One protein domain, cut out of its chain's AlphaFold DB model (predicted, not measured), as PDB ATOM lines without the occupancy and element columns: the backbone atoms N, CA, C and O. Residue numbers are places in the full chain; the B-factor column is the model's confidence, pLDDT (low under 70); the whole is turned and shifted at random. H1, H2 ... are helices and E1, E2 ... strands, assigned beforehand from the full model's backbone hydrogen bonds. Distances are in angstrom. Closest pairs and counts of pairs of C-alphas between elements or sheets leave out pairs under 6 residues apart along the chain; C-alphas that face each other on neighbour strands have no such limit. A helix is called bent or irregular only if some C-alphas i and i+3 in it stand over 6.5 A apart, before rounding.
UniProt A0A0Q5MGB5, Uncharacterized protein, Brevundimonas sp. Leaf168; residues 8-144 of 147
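What this domain is: This is residues 8 to 144 of the 147 residues of an uncharacterized protein of Brevundimonas sp. Leaf168 (UniProt A0A0Q5MGB5). One very long helix, H3, makes most of the length, with a small head of parts at each end: H1 and H2 by its first, kinked part, and the strand hairpin E1 and E2 with H4 at its far end. After H4 the chain folds back beside H3 as a long link without a named element, to the short H5 near H3. The printed part has 137 residues, with five named helices and two named strands in the order H1, H2, H3, E1, E2, H4, H5; the two-strand sheet is antiparallel and the class is mostly helix. The whole is extended, with a radius of gyration of the C-alphas of 24.3 A and spans of 74 by 36 by 28 A.

How they stand to each other: H1, residues 8 to 19, and H2, residues 22 to 38, form a helical hairpin and only just touch, with 3 pairs of C-alphas within 8 A; the closest are Val 13 and Arg 28, 7.1 A apart, at a shallow tilt of 20 degrees, opposite ways. H2 has a kink of 29 degrees near residue 29, and with residues 29 to 33 alone it touches residues 45 to 52 of H3, residues 45 to 93. The closest C-alphas there are those of Val 29 and Val 48, 6.0 A, and the lines stand about perpendicular at 77 degrees. H3 has a kink of 47 degrees near residue 54. E1, residues 94 to 96, and E2, residues 104 to 106, form an antiparallel hairpin at 153 degrees, with N 95 and O 105 within hydrogen-bond range at 2.9 A. H4, residues 115 to 129, touches H3 about perpendicular at 81 degrees, closest at the C-alphas of Phe 90 and Met 125, 6.0 A. The closest C-alphas of E2 and H4 are those of Phe 106 and Trp 122, 7.3 A. H5, residues 141 to 144, is close to H3 but not clearly touching, closest at the C-alphas of Tyr 66 and Leu 143, 5.6 A. Every O i to N i+4 pair is within hydrogen-bond range in H4, against 7 of 8 in H1, 10 of 13 in H2 and 38 of 45 in H3; H5 is too short for such a pair.

Where its parts are: H1 begins at C-alpha 8 (96.386, 92.630, 81.066) and is 16.7 A long. H2 is 24.8 A long and irregular, C-alphas 23 and 26 being 7.4 A apart. H3 is 62.0 A long, ends at C-alpha 93 (138.560, 98.750, 80.331), and is irregular too, C-alphas 50 and 53 being 7.2 A apart. E1 measures 6.8 A, E2 7.2 A, H4 21.4 A and H5 4.7 A, ending at C-alpha 144 (100.272, 103.460, 94.194).

The domain as a whole: The two C-alphas farthest apart are those of Gly 40 and Arg 99, 75.4 A. The printed part has no cut, and the link from H4 to H5, 11 residues, is long. The model's pLDDT is under 70 at residues 14 to 25, 59 to 65 and 141 to 144.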
ATOM      1  N   ILE A   8      95.661  92.735  82.345       78.06
ATOM      2  CA  ILE A   8      96.386  92.630  81.066       78.06
ATOM      3  C   ILE A   8      95.514  93.011  79.867       78.06
ATOM      4  O   ILE A   8      96.008  93.602  78.910       78.06
ATOM      5  N   TRP A   9      94.216  92.695  79.907       79.19
ATOM      6  CA  TRP A   9      93.282  93.109  78.861       79.19
ATOM      7  C   TRP A   9      93.185  94.632  78.825       79.19
ATOM      8  O   TRP A   9      93.341  95.236  77.767       79.19
ATOM      9  N   LEU A  10      93.043  95.234  80.006       73.56
ATOM     10  CA  LEU A  10      92.971  96.672  80.188       73.56
ATOM     11  C   LEU A  10      94.220  97.376  79.624       73.56
ATOM     12  O   LEU A  10      94.093  98.265  78.789       73.56
ATOM     13  N   LEU A  11      95.426  96.908  79.972       71.12
ATOM     14  CA  LEU A  11      96.683  97.449  79.433       71.12
ATOM     15  C   LEU A  11      96.778  97.353  77.899       71.12
ATOM     16  O   LEU A  11      97.271  98.281  77.260       71.12
ATOM     17  N   LYS A  12      96.309  96.252  77.295       74.94
ATOM     18  CA  LYS A  12      96.338  96.059  75.835       74.94
ATOM     19  C   LYS A  12      95.383  97.001  75.110       74.94
ATOM     20  O   LYS A  12      95.804  97.702  74.198       74.94
ATOM     21  N   VAL A  13      94.126  97.055  75.555       71.38
ATOM     22  CA  VAL A  13      93.089  97.933  74.979       71.38
ATOM     23  C   VAL A  13      93.574  99.380  74.914       71.38
ATOM     24  O   VAL A  13      93.316 100.087  73.946       71.38
ATOM     25  N   VAL A  14      94.325  99.787  75.926       67.38
ATOM     26  CA  VAL A  14      94.812 101.149  76.128       67.38
ATOM     27  C   VAL A  14      96.069 101.438  75.350       67.38
ATOM     28  O   VAL A  14      96.177 102.493  74.726       67.38
ATOM     29  N   GLY A  15      97.042 100.527  75.415       65.25
ATOM     30  CA  GLY A  15      98.256 100.640  74.625       65.25
ATOM     31  C   GLY A  15      97.910 100.783  73.147       65.25
ATOM     32  O   GLY A  15      98.543 101.571  72.453       65.25
ATOM     33  N   ASP A  16      96.866 100.089  72.696       64.88
ATOM     34  CA  ASP A  16      96.352 100.192  71.335       64.88
ATOM     35  C   ASP A  16      95.548 101.484  71.100       64.88
ATOM     36  O   ASP A  16      95.702 102.106  70.051       64.88
ATOM     37  N   ALA A  17      94.734 101.933  72.066       63.12
ATOM     38  CA  ALA A  17      93.961 103.176  71.957       63.12
ATOM     39  C   ALA A  17      94.846 104.433  71.862       63.12
ATOM     40  O   ALA A  17      94.539 105.327  71.083       63.12
ATOM     41  N   ASN A  18      95.962 104.490  72.598       61.31
ATOM     42  CA  ASN A  18      96.910 105.613  72.549       61.31
ATOM     43  C   ASN A  18      97.782 105.625  71.279       61.31
ATOM     44  O   ASN A  18      98.333 106.660  70.914       61.31
ATOM     45  N   LYS A  19      97.939 104.480  70.600       60.34
ATOM     46  CA  LYS A  19      98.779 104.347  69.395       60.34
ATOM     47  C   LYS A  19      98.041 104.643  68.092       60.34
ATOM     48  O   LYS A  19      98.673 104.653  67.032       60.34
ATOM     49  N   HIS A  20      96.717 104.783  68.110       55.78
ATOM     50  CA  HIS A  20      95.915 104.778  66.891       55.78
ATOM     51  C   HIS A  20      94.962 105.966  66.787       55.78
ATOM     52  O   HIS A  20      94.295 106.339  67.742       55.78
ATOM     53  N   ASN A  21      94.873 106.513  65.572       51.53
ATOM     54  CA  ASN A  21      93.886 107.518  65.198       51.53
ATOM     55  C   ASN A  21      92.475 106.903  65.113       51.53
ATOM     56  O   ASN A  21      92.321 105.690  64.933       51.53
ATOM     57  N   PHE A  22      91.459 107.766  65.192       51.59
ATOM     58  CA  PHE A  22      90.013 107.483  65.267       51.59
ATOM     59  C   PHE A  22      89.481 106.389  64.308       51.59
ATOM     60  O   PHE A  22      88.468 105.759  64.579       51.59
ATOM     61  N   SER A  23      90.169 106.099  63.202       51.19
ATOM     62  CA  SER A  23      89.799 105.075  62.213       51.19
ATOM     63  C   SER A  23      89.990 103.617  62.666       51.19
ATOM     64  O   SER A  23      89.445 102.717  62.032       51.19
ATOM     65  N   ARG A  24      90.715 103.345  63.763       59.34
ATOM     66  CA  ARG A  24      90.865 101.983  64.337       59.34
ATOM     67  C   ARG A  24      89.963 101.716  65.552       59.34
ATOM     68  O   ARG A  24      90.128 100.696  66.225       59.34
ATOM     69  N   LEU A  25      89.001 102.604  65.821       65.44
ATOM     70  CA  LEU A  25      88.083 102.497  66.959       65.44
ATOM     71  C   LEU A  25      87.109 101.317  66.843       65.44
ATOM     72  O   LEU A  25      86.729 100.776  67.870       65.44
ATOM     73  N   ASP A  26      86.740 100.874  65.638       74.81
ATOM     74  CA  ASP A  26      85.702  99.846  65.436       74.81
ATOM     75  C   ASP A  26      86.007  98.524  66.164       74.81
ATOM     76  O   ASP A  26      85.197  98.003  66.932       74.81
ATOM     77  N   ALA A  27      87.242  98.032  66.036       75.56
ATOM     78  CA  ALA A  27      87.687  96.846  66.763       75.56
ATOM     79  C   ALA A  27      87.702  97.059  68.290       75.56
ATOM     80  O   ALA A  27      87.533  96.103  69.049       75.56
ATOM     81  N   ARG A  28      87.911  98.297  68.760       73.25
ATOM     82  CA  ARG A  28      87.901  98.643  70.191       73.25
ATOM     83  C   ARG A  28      86.484  98.740  70.727       73.25
ATOM     84  O   ARG A  28      86.204  98.150  71.763       73.25
ATOM     85  N   VAL A  29      85.596  99.408  69.999       80.31
ATOM     86  CA  VAL A  29      84.171  99.532  70.310       80.31
ATOM     87  C   VAL A  29      83.545  98.151  70.454       80.31
ATOM     88  O   VAL A  29      82.904  97.882  71.468       80.31
ATOM     89  N   LYS A  30      83.842  97.228  69.535       84.69
ATOM     90  CA  LYS A  30      83.401  95.829  69.634       84.69
ATOM     91  C   LYS A  30      83.923  95.127  70.885       84.69
ATOM     92  O   LYS A  30      83.172  94.411  71.541       84.69
ATOM     93  N   GLN A  31      85.185  95.347  71.260       83.12
ATOM     94  CA  GLN A  31      85.749  94.746  72.473       83.12
ATOM     95  C   GLN A  31      85.193  95.348  73.769       83.12
ATOM     96  O   GLN A  31      84.932  94.597  74.706       83.12
ATOM     97  N   ILE A  32      84.980  96.665  73.824       81.38
ATOM     98  CA  ILE A  32      84.351  97.337  74.970       81.38
ATOM     99  C   ILE A  32      82.895  96.878  75.092       81.38
ATOM    100  O   ILE A  32      82.469  96.490  76.175       81.38
ATOM    101  N   ARG A  33      82.153  96.818  73.981       87.69
ATOM    102  CA  ARG A  33      80.777  96.306  73.944       87.69
ATOM    103  C   ARG A  33      80.692  94.857  74.422       87.69
ATOM    104  O   ARG A  33      79.855  94.547  75.260       87.69
ATOM    105  N   ALA A  34      81.576  93.982  73.942       87.38
ATOM    106  CA  ALA A  34      81.628  92.588  74.383       87.38
ATOM    107  C   ALA A  34      81.965  92.462  75.879       87.38
ATOM    108  O   ALA A  34      81.412  91.609  76.570       87.38
ATOM    109  N   MET A  35      82.850  93.321  76.391       85.81
ATOM    110  CA  MET A  35      83.166  93.385  77.818       85.81
ATOM    111  C   MET A  35      81.960  93.862  78.644       85.81
ATOM    112  O   MET A  35      81.666  93.249  79.664       85.81
ATOM    113  N   LEU A  36      81.235  94.894  78.199       85.94
ATOM    114  CA  LEU A  36      80.012  95.362  78.862       85.94
ATOM    115  C   LEU A  36      78.936  94.267  78.871       85.94
ATOM    116  O   LEU A  36      78.374  93.969  79.923       85.94
ATOM    117  N   ALA A  37      78.725  93.597  77.735       88.88
ATOM    118  CA  ALA A  37      77.757  92.512  77.609       88.88
ATOM    119  C   ALA A  37      78.090  91.322  78.524       88.88
ATOM    120  O   ALA A  37      77.204  90.780  79.182       88.88
ATOM    121  N   ARG A  38      79.378  90.958  78.648       87.44
ATOM    122  CA  ARG A  38      79.839  89.916  79.587       87.44
ATOM    123  C   ARG A  38      79.479  90.230  81.043       87.44
ATOM    124  O   ARG A  38      79.341  89.310  81.847       87.44
ATOM    125  N   HIS A  39      79.307  91.507  81.365       87.50
ATOM    126  CA  HIS A  39      78.963  91.988  82.699       87.50
ATOM    127  C   HIS A  39      77.472  92.324  82.834       87.50
ATOM    128  O   HIS A  39      77.074  92.962  83.802       87.50
ATOM    129  N   GLY A  40      76.639  91.873  81.888       88.06
ATOM    130  CA  GLY A  40      75.187  92.058  81.915       88.06
ATOM    131  C   GLY A  40      74.716  93.426  81.415       88.06
ATOM    132  O   GLY A  40      73.565  93.792  81.638       88.06
ATOM    133  N   HIS A  41      75.584  94.190  80.748       87.31
ATOM    134  CA  HIS A  41      75.255  95.497  80.189       87.31
ATOM    135  C   HIS A  41      75.202  95.428  78.665       87.31
ATOM    136  O   HIS A  41      76.211  95.601  77.979       87.31
ATOM    137  N   GLU A  42      74.013  95.182  78.121       88.06
ATOM    138  CA  GLU A  42      73.803  95.304  76.682       88.06
ATOM    139  C   GLU A  42      73.693  96.773  76.277       88.06
ATOM    140  O   GLU A  42      72.858  97.525  76.781       88.06
ATOM    141  N   VAL A  43      74.560  97.181  75.355       86.62
ATOM    142  CA  VAL A  43      74.586  98.529  74.790       86.62
ATOM    143  C   VAL A  43      74.708  98.456  73.274       86.62
ATOM    144  O   VAL A  43      75.330  97.542  72.716       86.62
ATOM    145  N   ASP A  44      74.114  99.442  72.610       89.25
ATOM    146  CA  ASP A  44      74.280  99.656  71.177       89.25
ATOM    147  C   ASP A  44      75.698 100.165  70.848       89.25
ATOM    148  O   ASP A  44      76.322 100.866  71.650       89.25
ATOM    149  N   GLU A  45      76.215  99.848  69.659       83.62
ATOM    150  CA  GLU A  45      77.539 100.322  69.230       83.62
ATOM    151  C   GLU A  45      77.624 101.850  69.205       83.62
ATOM    152  O   GLU A  45      78.629 102.407  69.649       83.62
ATOM    153  N   GLY A  46      76.568 102.545  68.772       83.12
ATOM    154  CA  GLY A  46      76.516 104.005  68.750       83.12
ATOM    155  C   GLY A  46      76.577 104.638  70.144       83.12
ATOM    156  O   GLY A  46      77.049 105.768  70.293       83.12
ATOM    157  N   MET A  47      76.143 103.924  71.187       83.25
ATOM    158  CA  MET A  47      76.361 104.346  72.576       83.25
ATOM    159  C   MET A  47      77.830 104.210  72.963       83.25
ATOM    160  O   MET A  47      78.400 105.143  73.520       83.25
ATOM    161  N   VAL A  48      78.470 103.097  72.603       82.94
ATOM    162  CA  VAL A  48      79.889 102.884  72.904       82.94
ATOM    163  C   VAL A  48      80.757 103.923  72.204       82.94
ATOM    164  O   VAL A  48      81.609 104.506  72.863       82.94
ATOM    165  N   TYR A  49      80.504 104.223  70.923       82.25
ATOM    166  CA  TYR A  49      81.203 105.283  70.182       82.25
ATOM    167  C   TYR A  49      81.127 106.644  70.887       82.25
ATOM    168  O   TYR A  49      82.140 107.333  70.995       82.25
ATOM    169  N   ARG A  50      79.947 107.016  71.402       82.81
ATOM    170  CA  ARG A  50      79.756 108.274  72.140       82.81
ATOM    171  C   ARG A  50      80.499 108.303  73.471       82.81
ATOM    172  O   ARG A  50      80.962 109.363  73.865       82.81
ATOM    173  N   SER A  51      80.635 107.157  74.129       78.00
ATOM    174  CA  SER A  51      81.309 107.033  75.424       78.00
ATOM    175  C   SER A  51      82.821 106.800  75.325       78.00
ATOM    176  O   SER A  51      83.486 106.760  76.358       78.00
ATOM    177  N   VAL A  52      83.399 106.633  74.124       75.19
ATOM    178  CA  VAL A  52      84.852 106.408  73.979       75.19
ATOM    179  C   VAL A  52      85.691 107.551  74.563       75.19
ATOM    180  O   VAL A  52      86.643 107.229  75.272       75.19
ATOM    181  N   PRO A  53      85.379 108.844  74.342       75.88
ATOM    182  CA  PRO A  53      86.150 109.934  74.941       75.88
ATOM    183  C   PRO A  53      86.145 109.885  76.475       75.88
ATOM    184  O   PRO A  53      87.201 110.014  77.090       75.88
ATOM    185  N   ASP A  54      84.992 109.607  77.088       77.25
ATOM    186  CA  ASP A  54      84.870 109.471  78.546       77.25
ATOM    187  C   ASP A  54      85.676 108.274  79.059       77.25
ATOM    188  O   ASP A  54      86.390 108.367  80.057       77.25
ATOM    189  N   PHE A  55      85.613 107.153  78.335       72.19
ATOM    190  CA  PHE A  55      86.394 105.961  78.642       72.19
ATOM    191  C   PHE A  55      87.898 106.231  78.531       72.19
ATOM    192  O   PHE A  55      88.659 105.793  79.388       72.19
ATOM    193  N   GLN A  56      88.342 106.970  77.511       73.00
ATOM    194  CA  GLN A  56      89.740 107.363  77.334       73.00
ATOM    195  C   GLN A  56      90.210 108.315  78.435       73.00
ATOM    196  O   GLN A  56      91.304 108.123  78.961       73.00
ATOM    197  N   GLN A  57      89.391 109.301  78.803       74.75
ATOM    198  CA  GLN A  57      89.708 110.261  79.856       74.75
ATOM    199  C   GLN A  57      89.833 109.570  81.214       74.75
ATOM    200  O   GLN A  57      90.877 109.688  81.855       74.75
ATOM    201  N   TRP A  58      88.810 108.809  81.621       74.06
ATOM    202  CA  TRP A  58      88.848 108.007  82.846       74.06
ATOM    203  C   TRP A  58      90.060 107.082  82.831       74.06
ATOM    204  O   TRP A  58      90.846 107.036  83.769       74.06
ATOM    205  N   PHE A  59      90.299 106.405  81.710       69.50
ATOM    206  CA  PHE A  59      91.441 105.521  81.612       69.50
ATOM    207  C   PHE A  59      92.779 106.249  81.808       69.50
ATOM    208  O   PHE A  59      93.661 105.755  82.514       69.50
ATOM    209  N   TYR A  60      92.964 107.399  81.161       69.12
ATOM    210  CA  TYR A  60      94.216 108.145  81.217       69.12
ATOM    211  C   TYR A  60      94.485 108.697  82.620       69.12
ATOM    212  O   TYR A  60      95.604 108.583  83.137       69.12
ATOM    213  N   THR A  61      93.453 109.275  83.234       69.50
ATOM    214  CA  THR A  61      93.519 109.882  84.565       69.50
ATOM    215  C   THR A  61      93.704 108.831  85.644       69.50
ATOM    216  O   THR A  61      94.599 108.970  86.477       69.50
ATOM    217  N   ASP A  62      92.910 107.768  85.604       67.31
ATOM    218  CA  ASP A  62      92.884 106.787  86.670       67.31
ATOM    219  C   ASP A  62      93.978 105.730  86.444       67.31
ATOM    220  O   ASP A  62      94.911 105.596  87.227       67.31
ATOM    221  N   VAL A  63      93.977 105.021  85.322       67.12
ATOM    222  CA  VAL A  63      94.783 103.796  85.201       67.12
ATOM    223  C   VAL A  63      96.140 104.021  84.520       67.12
ATOM    224  O   VAL A  63      97.159 103.470  84.953       67.12
ATOM    225  N   PHE A  64      96.190 104.813  83.442       69.81
ATOM    226  CA  PHE A  64      97.405 104.984  82.636       69.81
ATOM    227  C   PHE A  64      98.505 105.694  83.410       69.81
ATOM    228  O   PHE A  64      99.632 105.202  83.469       69.81
ATOM    229  N   SER A  65      98.172 106.844  83.998       67.50
ATOM    230  CA  SER A  65      99.141 107.714  84.662       67.50
ATOM    231  C   SER A  65      99.877 106.976  85.781       67.50
ATOM    232  O   SER A  65     101.094 107.108  85.914       67.50
ATOM    233  N   TYR A  66      99.181 106.104  86.513       70.56
ATOM    234  CA  TYR A  66      99.796 105.230  87.508       70.56
ATOM    235  C   TYR A  66     100.703 104.154  86.885       70.56
ATOM    236  O   TYR A  66     101.883 104.042  87.246       70.56
ATOM    237  N   HIS A  67     100.176 103.340  85.964       72.81
ATOM    238  CA  HIS A  67     100.926 102.208  85.412       72.81
ATOM    239  C   HIS A  67     102.132 102.656  84.590       72.81
ATOM    240  O   HIS A  67     103.209 102.090  84.748       72.81
ATOM    241  N   ALA A  68     101.979 103.684  83.758       75.88
ATOM    242  CA  ALA A  68     103.061 104.221  82.943       75.88
ATOM    243  C   ALA A  68     104.194 104.772  83.815       75.88
ATOM    244  O   ALA A  68     105.358 104.450  83.578       75.88
ATOM    245  N   SER A  69     103.858 105.521  84.871       78.19
ATOM    246  CA  SER A  69     104.856 106.051  85.804       78.19
ATOM    247  C   SER A  69     105.600 104.923  86.519       78.19
ATOM    248  O   SER A  69     106.828 104.940  86.588       78.19
ATOM    249  N   THR A  70     104.877 103.912  87.011       82.81
ATOM    250  CA  THR A  70     105.473 102.771  87.733       82.81
ATOM    251  C   THR A  70     106.372 101.929  86.824       82.81
ATOM    252  O   THR A  70     107.459 101.524  87.226       82.81
ATOM    253  N   ILE A  71     105.954 101.701  85.575       84.38
ATOM    254  CA  ILE A  71     106.795 101.060  84.555       84.38
ATOM    255  C   ILE A  71     108.056 101.897  84.319       84.38
ATOM    256  O   ILE A  71     109.146 101.336  84.250       84.38
ATOM    257  N   GLY A  72     107.925 103.224  84.239       86.69
ATOM    258  CA  GLY A  72     109.061 104.139  84.137       86.69
ATOM    259  C   GLY A  72     110.054 103.975  85.289       86.69
ATOM    260  O   GLY A  72     111.247 103.834  85.037       86.69
ATOM    261  N   GLU A  73     109.567 103.924  86.532       89.94
ATOM    262  CA  GLU A  73     110.393 103.695  87.727       89.94
ATOM    263  C   GLU A  73     111.136 102.354  87.651       89.94
ATOM    264  O   GLU A  73     112.344 102.309  87.865       89.94
ATOM    265  N   PHE A  74     110.462 101.264  87.270       91.06
ATOM    266  CA  PHE A  74     111.121  99.961  87.120       91.06
ATOM    267  C   PHE A  74     112.159  99.943  85.996       91.06
ATOM    268  O   PHE A  74     113.232  99.363  86.163       91.06
ATOM    269  N   LEU A  75     111.881 100.585  84.859       91.94
ATOM    270  CA  LEU A  75     112.842 100.688  83.759       91.94
ATOM    271  C   LEU A  75     114.076 101.512  84.156       91.94
ATOM    272  O   LEU A  75     115.192 101.136  83.793       91.94
ATOM    273  N   ASP A  76     113.900 102.596  84.919       92.69
ATOM    274  CA  ASP A  76     115.011 103.377  85.476       92.69
ATOM    275  C   ASP A  76     115.839 102.542  86.462       92.69
ATOM    276  O   ASP A  76     117.062 102.486  86.339       92.69
ATOM    277  N   GLN A  77     115.187 101.811  87.370       94.00
ATOM    278  CA  GLN A  77     115.861 100.916  88.317       94.00
ATOM    279  C   GLN A  77     116.669  99.824  87.604       94.00
ATOM    280  O   GLN A  77     117.841  99.626  87.928       94.00
ATOM    281  N   ILE A  78     116.091  99.159  86.597       94.62
ATOM    282  CA  ILE A  78     116.797  98.156  85.784       94.62
ATOM    283  C   ILE A  78     117.993  98.797  85.078       94.62
ATOM    284  O   ILE A  78     119.098  98.255  85.122       94.62
ATOM    285  N   ARG A  79     117.809  99.968  84.455       93.50
ATOM    286  CA  ARG A  79     118.899 100.674  83.774       93.50
ATOM    287  C   ARG A  79     120.030 101.009  84.743       93.50
ATOM    288  O   ARG A  79     121.186 100.757  84.425       93.50
ATOM    289  N   ARG A  80     119.719 101.536  85.927       93.94
ATOM    290  CA  ARG A  80     120.724 101.841  86.955       93.94
ATOM    291  C   ARG A  80     121.433 100.595  87.455       93.94
ATOM    292  O   ARG A  80     122.646 100.642  87.621       93.94
ATOM    293  N   ALA A  81     120.711  99.497  87.658       95.31
ATOM    294  CA  ALA A  81     121.303  98.229  88.065       95.31
ATOM    295  C   ALA A  81     122.289  97.704  87.011       95.31
ATOM    296  O   ALA A  81     123.385  97.280  87.368       95.31
ATOM    297  N   LEU A  82     121.952  97.808  85.720       95.38
ATOM    298  CA  LEU A  82     122.870  97.465  84.628       95.38
ATOM    299  C   LEU A  82     124.120  98.351  84.631       95.38
ATOM    300  O   LEU A  82     125.227  97.834  84.510       95.38
ATOM    301  N   PHE A  83     123.965  99.666  84.819       95.44
ATOM    302  CA  PHE A  83     125.111 100.570  84.942       95.44
ATOM    303  C   PHE A  83     125.976 100.207  86.152       95.44
ATOM    304  O   PHE A  83     127.179 100.049  86.009       95.44
ATOM    305  N   ALA A  84     125.379 100.002  87.327       95.31
ATOM    306  CA  ALA A  84     126.106  99.604  88.529       95.31
ATOM    307  C   ALA A  84     126.871  98.285  88.335       95.31
ATOM    308  O   ALA A  84     128.024  98.181  88.745       95.31
ATOM    309  N   TYR A  85     126.250  97.310  87.667       97.38
ATOM    310  CA  TYR A  85     126.862  96.025  87.340       97.38
ATOM    311  C   TYR A  85     128.051  96.163  86.376       97.38
ATOM    312  O   TYR A  85     129.068  95.500  86.557       97.38
ATOM    313  N   LEU A  86     127.945  97.036  85.370       97.06
ATOM    314  CA  LEU A  86     128.975  97.233  84.345       97.06
ATOM    315  C   LEU A  86     130.056  98.250  84.736       97.06
ATOM    316  O   LEU A  86     131.120  98.262  84.121       97.06
ATOM    317  N   SER A  87     129.824  99.094  85.744       96.31
ATOM    318  CA  SER A  87     130.776 100.121  86.191       96.31
ATOM    319  C   SER A  87     132.188  99.587  86.478       96.31
ATOM    320  O   SER A  87     133.141 100.236  86.039       96.31
ATOM    321  N   PRO A  88     132.381  98.434  87.155       97.56
ATOM    322  CA  PRO A  88     133.718  97.881  87.374       97.56
ATOM    323  C   PRO A  88     134.422  97.510  86.067       97.56
ATOM    324  O   PRO A  88     135.615  97.761  85.918       97.56
ATOM    325  N   GLU A  89     133.680  96.957  85.105       97.56
ATOM    326  CA  GLU A  89     134.221  96.580  83.801       97.56
ATOM    327  C   GLU A  89     134.575  97.814  82.966       97.56
ATOM    328  O   GLU A  89     135.659  97.876  82.393       97.56
ATOM    329  N   PHE A  90     133.724  98.842  82.972       97.50
ATOM    330  CA  PHE A  90     134.031 100.118  82.329       97.50
ATOM    331  C   PHE A  90     135.282 100.770  82.935       97.50
ATOM    332  O   PHE A  90     136.167 101.201  82.199       97.50
ATOM    333  N   ALA A  91     135.399 100.793  84.268       96.56
ATOM    334  CA  ALA A  91     136.575 101.326  84.955       96.56
ATOM    335  C   ALA A  91     137.849 100.524  84.636       96.56
ATOM    336  O   ALA A  91     138.919 101.106  84.456       96.56
ATOM    337  N   ARG A  92     137.737  99.193  84.528       97.38
ATOM    338  CA  ARG A  92     138.842  98.316  84.116       97.38
ATOM    339  C   ARG A  92     139.262  98.592  82.679       97.38
ATOM    340  O   ARG A  92     140.461  98.648  82.418       97.38
ATOM    341  N   ALA A  93     138.308  98.713  81.763       97.62
ATOM    342  CA  ALA A  93     138.560  98.750  80.331       97.62
ATOM    343  C   ALA A  93     138.951 100.138  79.824       97.62
ATOM    344  O   ALA A  93     139.771 100.231  78.919       97.62
ATOM    345  N   TRP A  94     138.388 101.215  80.370       97.50
ATOM    346  CA  TRP A  94     138.604 102.558  79.840       97.50
ATOM    347  C   TRP A  94     140.071 102.990  79.937       97.50
ATOM    348  O   TRP A  94     140.715 102.895  80.989       97.50
ATOM    349  N   ARG A  95     140.599 103.496  78.825       96.75
ATOM    350  CA  ARG A  95     141.948 104.049  78.723       96.75
ATOM    351  C   ARG A  95     141.885 105.407  78.058       96.75
ATOM    352  O   ARG A  95     141.342 105.542  76.963       96.75
ATOM    353  N   ARG A  96     142.489 106.404  78.698       95.06
ATOM    354  CA  ARG A  96     142.766 107.685  78.053       95.06
ATOM    355  C   ARG A  96     143.885 107.490  77.032       95.06
ATOM    356  O   ARG A  96     144.912 106.911  77.374       95.06
ATOM    357  N   GLY A  97     143.669 107.955  75.809       93.56
ATOM    358  CA  GLY A  97     144.700 108.017  74.782       93.56
ATOM    359  C   GLY A  97     145.525 109.299  74.883       93.56
ATOM    360  O   GLY A  97     145.168 110.236  75.603       93.56
ATOM    361  N   ASP A  98     146.644 109.329  74.170       93.81
ATOM    362  CA  ASP A  98     147.623 110.419  74.171       93.81
ATOM    363  C   ASP A  98     147.804 111.078  72.794       93.81
ATOM    364  O   ASP A  98     148.587 112.019  72.666       93.81
ATOM    365  N   ARG A  99     147.064 110.643  71.763       92.69
ATOM    366  CA  ARG A  99     147.264 111.132  70.387       92.69
ATOM    367  C   ARG A  99     146.669 112.516  70.143       92.69
ATOM    368  O   ARG A  99     147.220 113.284  69.359       92.69
ATOM    369  N   PHE A 100     145.528 112.817  70.759       93.06
ATOM    370  CA  PHE A 100     144.824 114.096  70.640       93.06
ATOM    371  C   PHE A 100     143.868 114.312  71.824       93.06
ATOM    372  O   PHE A 100     143.616 113.411  72.628       93.06
ATOM    373  N   GLU A 101     143.331 115.526  71.953       91.12
ATOM    374  CA  GLU A 101     142.369 115.848  73.007       91.12
ATOM    375  C   GLU A 101     141.070 115.045  72.836       91.12
ATOM    376  O   GLU A 101     140.401 115.121  71.809       91.12
ATOM    377  N   GLY A 102     140.712 114.267  73.858       89.69
ATOM    378  CA  GLY A 102     139.555 113.375  73.806       89.69
ATOM    379  C   GLY A 102     139.842 112.006  73.183       89.69
ATOM    380  O   GLY A 102     138.894 111.258  72.969       89.69
ATOM    381  N   ASP A 103     141.106 111.657  72.923       95.12
ATOM    382  CA  ASP A 103     141.495 110.298  72.537       95.12
ATOM    383  C   ASP A 103     141.237 109.308  73.689       95.12
ATOM    384  O   ASP A 103     141.529 109.581  74.861       95.12
ATOM    385  N   TYR A 104     140.664 108.150  73.367       96.56
ATOM    386  CA  TYR A 104     140.408 107.070  74.316       96.56
ATOM    387  C   TYR A 104     140.298 105.727  73.599       96.56
ATOM    388  O   TYR A 104     140.034 105.633  72.401       96.56
ATOM    389  N   SER A 105     140.468 104.665  74.372       96.56
ATOM    390  CA  SER A 105     140.255 103.293  73.928       96.56
ATOM    391  C   SER A 105     139.691 102.444  75.064       96.56
ATOM    392  O   SER A 105     139.507 102.920  76.191       96.56
ATOM    393  N   PHE A 106     139.395 101.187  74.751       97.44
ATOM    394  CA  PHE A 106     139.003 100.185  75.728       97.44
ATOM    395  C   PHE A 106     139.952  98.989  75.648       97.44
ATOM    396  O   PHE A 106     140.186  98.462  74.562       97.44
ATOM    397  N   ASP A 107     140.453  98.537  76.796       96.62
ATOM    398  CA  ASP A 107     141.171  97.270  76.944       96.62
ATOM    399  C   ASP A 107     140.165  96.112  76.891       96.62
ATOM    400  O   ASP A 107     139.691  95.614  77.923       96.62
ATOM    401  N   ILE A 108     139.811  95.715  75.669       95.88
ATOM    402  CA  ILE A 108     138.840  94.652  75.403       95.88
ATOM    403  C   ILE A 108     139.417  93.291  75.842       95.88
ATOM    404  O   ILE A 108     140.570  92.989  75.519       95.88
ATOM    405  N   PRO A 109     138.648  92.454  76.566       95.50
ATOM    406  CA  PRO A 109     139.071  91.106  76.941       95.50
ATOM    407  C   PRO A 109     139.500  90.239  75.742       95.50
ATOM    408  O   PRO A 109     138.837  90.205  74.707       95.50
ATOM    409  N   ALA A 110     140.616  89.513  75.884       95.19
ATOM    410  CA  ALA A 110     141.243  88.746  74.795       95.19
ATOM    411  C   ALA A 110     140.466  87.480  74.361       95.19
ATOM    412  O   ALA A 110     140.794  86.839  73.354       95.19
ATOM    413  N   ASP A 111     139.465  87.079  75.141       96.12
ATOM    414  CA  ASP A 111     138.496  86.031  74.821       96.12
ATOM    415  C   ASP A 111     137.408  86.515  73.848       96.12
ATOM    416  O   ASP A 111     136.856  85.703  73.101       96.12
ATOM    417  N   ILE A 112     137.163  87.828  73.760       95.75
ATOM    418  CA  ILE A 112     136.282  88.421  72.749       95.75
ATOM    419  C   ILE A 112     137.049  88.528  71.429       95.75
ATOM    420  O   ILE A 112     137.774  89.483  71.170       95.75
ATOM    421  N   ARG A 113     136.902  87.503  70.587       94.38
ATOM    422  CA  ARG A 113     137.597  87.403  69.287       94.38
ATOM    423  C   ARG A 113     136.686  87.615  68.089       94.38
ATOM    424  O   ARG A 113     137.167  87.911  66.999       94.38
ATOM    425  N   ASP A 114     135.388  87.418  68.284       97.06
ATOM    426  CA  ASP A 114     134.403  87.584  67.226       97.06
ATOM    427  C   ASP A 114     134.255  89.079  66.861       97.06
ATOM    428  O   ASP A 114     134.049  89.901  67.760       97.06
ATOM    429  N   PRO A 115     134.352  89.462  65.572       95.81
ATOM    430  CA  PRO A 115     134.286  90.864  65.160       95.81
ATOM    431  C   PRO A 115     132.981  91.576  65.535       95.81
ATOM    432  O   PRO A 115     133.004  92.766  65.850       95.81
ATOM    433  N   LEU A 116     131.847  90.868  65.521       96.88
ATOM    434  CA  LEU A 116     130.570  91.440  65.939       96.88
ATOM    435  C   LEU A 116     130.570  91.666  67.454       96.88
ATOM    436  O   LEU A 116     130.195  92.745  67.911       96.88
ATOM    437  N   ALA A 117     131.048  90.690  68.229       96.88
ATOM    438  CA  ALA A 117     131.158  90.819  69.679       96.88
ATOM    439  C   ALA A 117     132.095  91.968  70.103       96.88
ATOM    440  O   ALA A 117     131.783  92.684  71.055       96.88
ATOM    441  N   LEU A 118     133.192  92.198  69.370       96.62
ATOM    442  CA  LEU A 118     134.077  93.353  69.569       96.62
ATOM    443  C   LEU A 118     133.326  94.681  69.391       96.62
ATOM    444  O   LEU A 118     133.427  95.564  70.245       96.62
ATOM    445  N   GLY A 119     132.545  94.809  68.313       96.94
ATOM    446  CA  GLY A 119     131.717  95.994  68.065       96.94
ATOM    447  C   GLY A 119     130.670  96.211  69.160       96.94
ATOM    448  O   GLY A 119     130.557  97.304  69.706       96.94
ATOM    449  N   MET A 120     129.973  95.147  69.566       97.62
ATOM    450  CA  MET A 120     128.979  95.207  70.644       97.62
ATOM    451  C   MET A 120     129.591  95.626  71.986       97.62
ATOM    452  O   MET A 120     128.985  96.404  72.722       97.62
ATOM    453  N   TYR A 121     130.789  95.132  72.309       97.62
ATOM    454  CA  TYR A 121     131.516  95.536  73.511       97.62
ATOM    455  C   TYR A 121     131.891  97.020  73.459       97.62
ATOM    456  O   TYR A 121     131.665  97.753  74.424       97.62
ATOM    457  N   TRP A 122     132.423  97.477  72.323       96.62
ATOM    458  CA  TRP A 122     132.774  98.879  72.110       96.62
ATOM    459  C   TRP A 122     131.563  99.804  72.290       96.62
ATOM    460  O   TRP A 122     131.642 100.797  73.018       96.62
ATOM    461  N   ASP A 123     130.425  99.460  71.689       96.94
ATOM    462  CA  ASP A 123     129.180 100.224  71.817       96.94
ATOM    463  C   ASP A 123     128.665 100.235  73.261       96.94
ATOM    464  O   ASP A 123     128.231 101.275  73.769       96.94
ATOM    465  N   LEU A 124     128.755  99.097  73.956       96.62
ATOM    466  CA  LEU A 124     128.350  98.986  75.354       96.62
ATOM    467  C   LEU A 124     129.199  99.887  76.259       96.62
ATOM    468  O   LEU A 124     128.646 100.629  77.073       96.62
ATOM    469  N   MET A 125     130.524  99.860  76.108       97.31
ATOM    470  CA  MET A 125     131.427 100.697  76.902       97.31
ATOM    471  C   MET A 125     131.262 102.188  76.585       97.31
ATOM    472  O   MET A 125     131.320 103.021  77.490       97.31
ATOM    473  N   ASN A 126     130.971 102.550  75.334       96.25
ATOM    474  CA  ASN A 126     130.607 103.928  74.996       96.25
ATOM    475  C   ASN A 126     129.309 104.361  75.675       96.25
ATOM    476  O   ASN A 126     129.250 105.444  76.251       96.25
ATOM    477  N   ARG A 127     128.296 103.492  75.700       95.12
ATOM    478  CA  ARG A 127     127.044 103.778  76.405       95.12
ATOM    479  C   ARG A 127     127.245 103.936  77.913       95.12
ATOM    480  O   ARG A 127     126.545 104.731  78.535       95.12
ATOM    481  N   MET A 128     128.199 103.209  78.493       95.81
ATOM    482  CA  MET A 128     128.608 103.392  79.888       95.81
ATOM    483  C   MET A 128     129.264 104.760  80.123       95.81
ATOM    484  O   MET A 128     128.999 105.377  81.155       95.81
ATOM    485  N   ARG A 129     130.045 105.270  79.158       93.88
ATOM    486  CA  ARG A 129     130.674 106.601  79.229       93.88
ATOM    487  C   ARG A 129     129.652 107.738  79.308       93.88
ATOM    488  O   ARG A 129     129.886 108.699  80.034       93.88
ATOM    489  N   ASP A 130     128.531 107.617  78.600       89.12
ATOM    490  CA  ASP A 130     127.459 108.628  78.599       89.12
ATOM    491  C   ASP A 130     126.713 108.717  79.942       89.12
ATOM    492  O   ASP A 130     126.045 109.711  80.232       89.12
ATOM    493  N   GLY A 131     126.816 107.681  80.780       87.00
ATOM    494  CA  GLY A 131     126.163 107.642  82.081       87.00
ATOM    495  C   GLY A 131     124.637 107.501  82.015       87.00
ATOM    496  O   GLY A 131     124.016 107.165  80.998       87.00
ATOM    497  N   VAL A 132     124.002 107.746  83.161       86.88
ATOM    498  CA  VAL A 132     122.541 107.763  83.279       86.88
ATOM    499  C   VAL A 132     122.061 109.203  83.104       86.88
ATOM    500  O   VAL A 132     122.271 110.035  83.978       86.88
ATOM    501  N   GLY A 133     121.406 109.495  81.978       79.06
ATOM    502  CA  GLY A 133     121.032 110.861  81.577       79.06
ATOM    503  C   GLY A 133     119.932 111.551  82.398       79.06
ATOM    504  O   GLY A 133     119.577 112.680  82.081       79.06
ATOM    505  N   PHE A 134     119.383 110.905  83.431       82.88
ATOM    506  CA  PHE A 134     118.360 111.484  84.308       82.88
ATOM    507  C   PHE A 134     118.635 111.144  85.782       82.88
ATOM    508  O   PHE A 134     119.196 110.078  86.068       82.88
ATOM    509  N   PRO A 135     118.228 112.003  86.738       86.31
ATOM    510  CA  PRO A 135     118.246 111.677  88.162       86.31
ATOM    511  C   PRO A 135     117.377 110.457  88.483       86.31
ATOM    512  O   PRO A 135     116.407 110.177  87.780       86.31
ATOM    513  N   ALA A 136     117.726 109.738  89.553       87.50
ATOM    514  CA  ALA A 136     116.872 108.664  90.055       87.50
ATOM    515  C   ALA A 136     115.533 109.252  90.495       87.50
ATOM    516  O   ALA A 136     115.495 110.318  91.113       87.50
ATOM    517  N   PHE A 137     114.448 108.549  90.196       86.56
ATOM    518  CA  PHE A 137     113.117 108.967  90.604       86.56
ATOM    519  C   PHE A 137     112.338 107.795  91.183       86.56
ATOM    520  O   PHE A 137     112.589 106.629  90.886       86.56
ATOM    521  N   THR A 138     111.372 108.133  92.024       86.25
ATOM    522  CA  THR A 138     110.383 107.195  92.542       86.25
ATOM    523  C   THR A 138     109.009 107.779  92.282       86.25
ATOM    524  O   THR A 138     108.808 108.993  92.353       86.25
ATOM    525  N   VAL A 139     108.052 106.928  91.936       81.88
ATOM    526  CA  VAL A 139     106.677 107.368  91.736       81.88
ATOM    527  C   VAL A 139     106.012 107.512  93.091       81.88
ATOM    528  O   VAL A 139     106.115 106.628  93.949       81.88
ATOM    529  N   SER A 140     105.307 108.631  93.253       77.12
ATOM    530  CA  SER A 140     104.553 108.960  94.456       77.12
ATOM    531  C   SER A 140     103.675 107.787  94.926       77.12
ATOM    532  O   SER A 140     102.895 107.256  94.126       77.12
ATOM    533  N   PRO A 141     103.728 107.410  96.220       68.94
ATOM    534  CA  PRO A 141     102.837 106.401  96.795       68.94
ATOM    535  C   PRO A 141     101.352 106.745  96.658       68.94
ATOM    536  O   PRO A 141     100.524 105.842  96.592       68.94
ATOM    537  N   TYR A 142     101.008 108.032  96.547       64.38
ATOM    538  CA  TYR A 142      99.630 108.474  96.319       64.38
ATOM    539  C   TYR A 142      99.048 107.967  94.998       64.38
ATOM    540  O   TYR A 142      97.839 107.825  94.894       64.38
ATOM    541  N   LEU A 143      99.888 107.656  94.007       58.00
ATOM    542  CA  LEU A 143      99.451 106.989  92.779       58.00
ATOM    543  C   LEU A 143      99.432 105.458  92.932       58.00
ATOM    544  O   LEU A 143      98.769 104.786  92.152       58.00
ATOM    545  N   LYS A 144     100.140 104.905  93.930       56.78
ATOM    546  CA  LYS A 144     100.272 103.460  94.194       56.78
ATOM    547  C   LYS A 144      99.092 102.875  94.987       56.78
ATOM    548  O   LYS A 144      98.859 101.679  94.875       56.78
TER     549      LYS A 144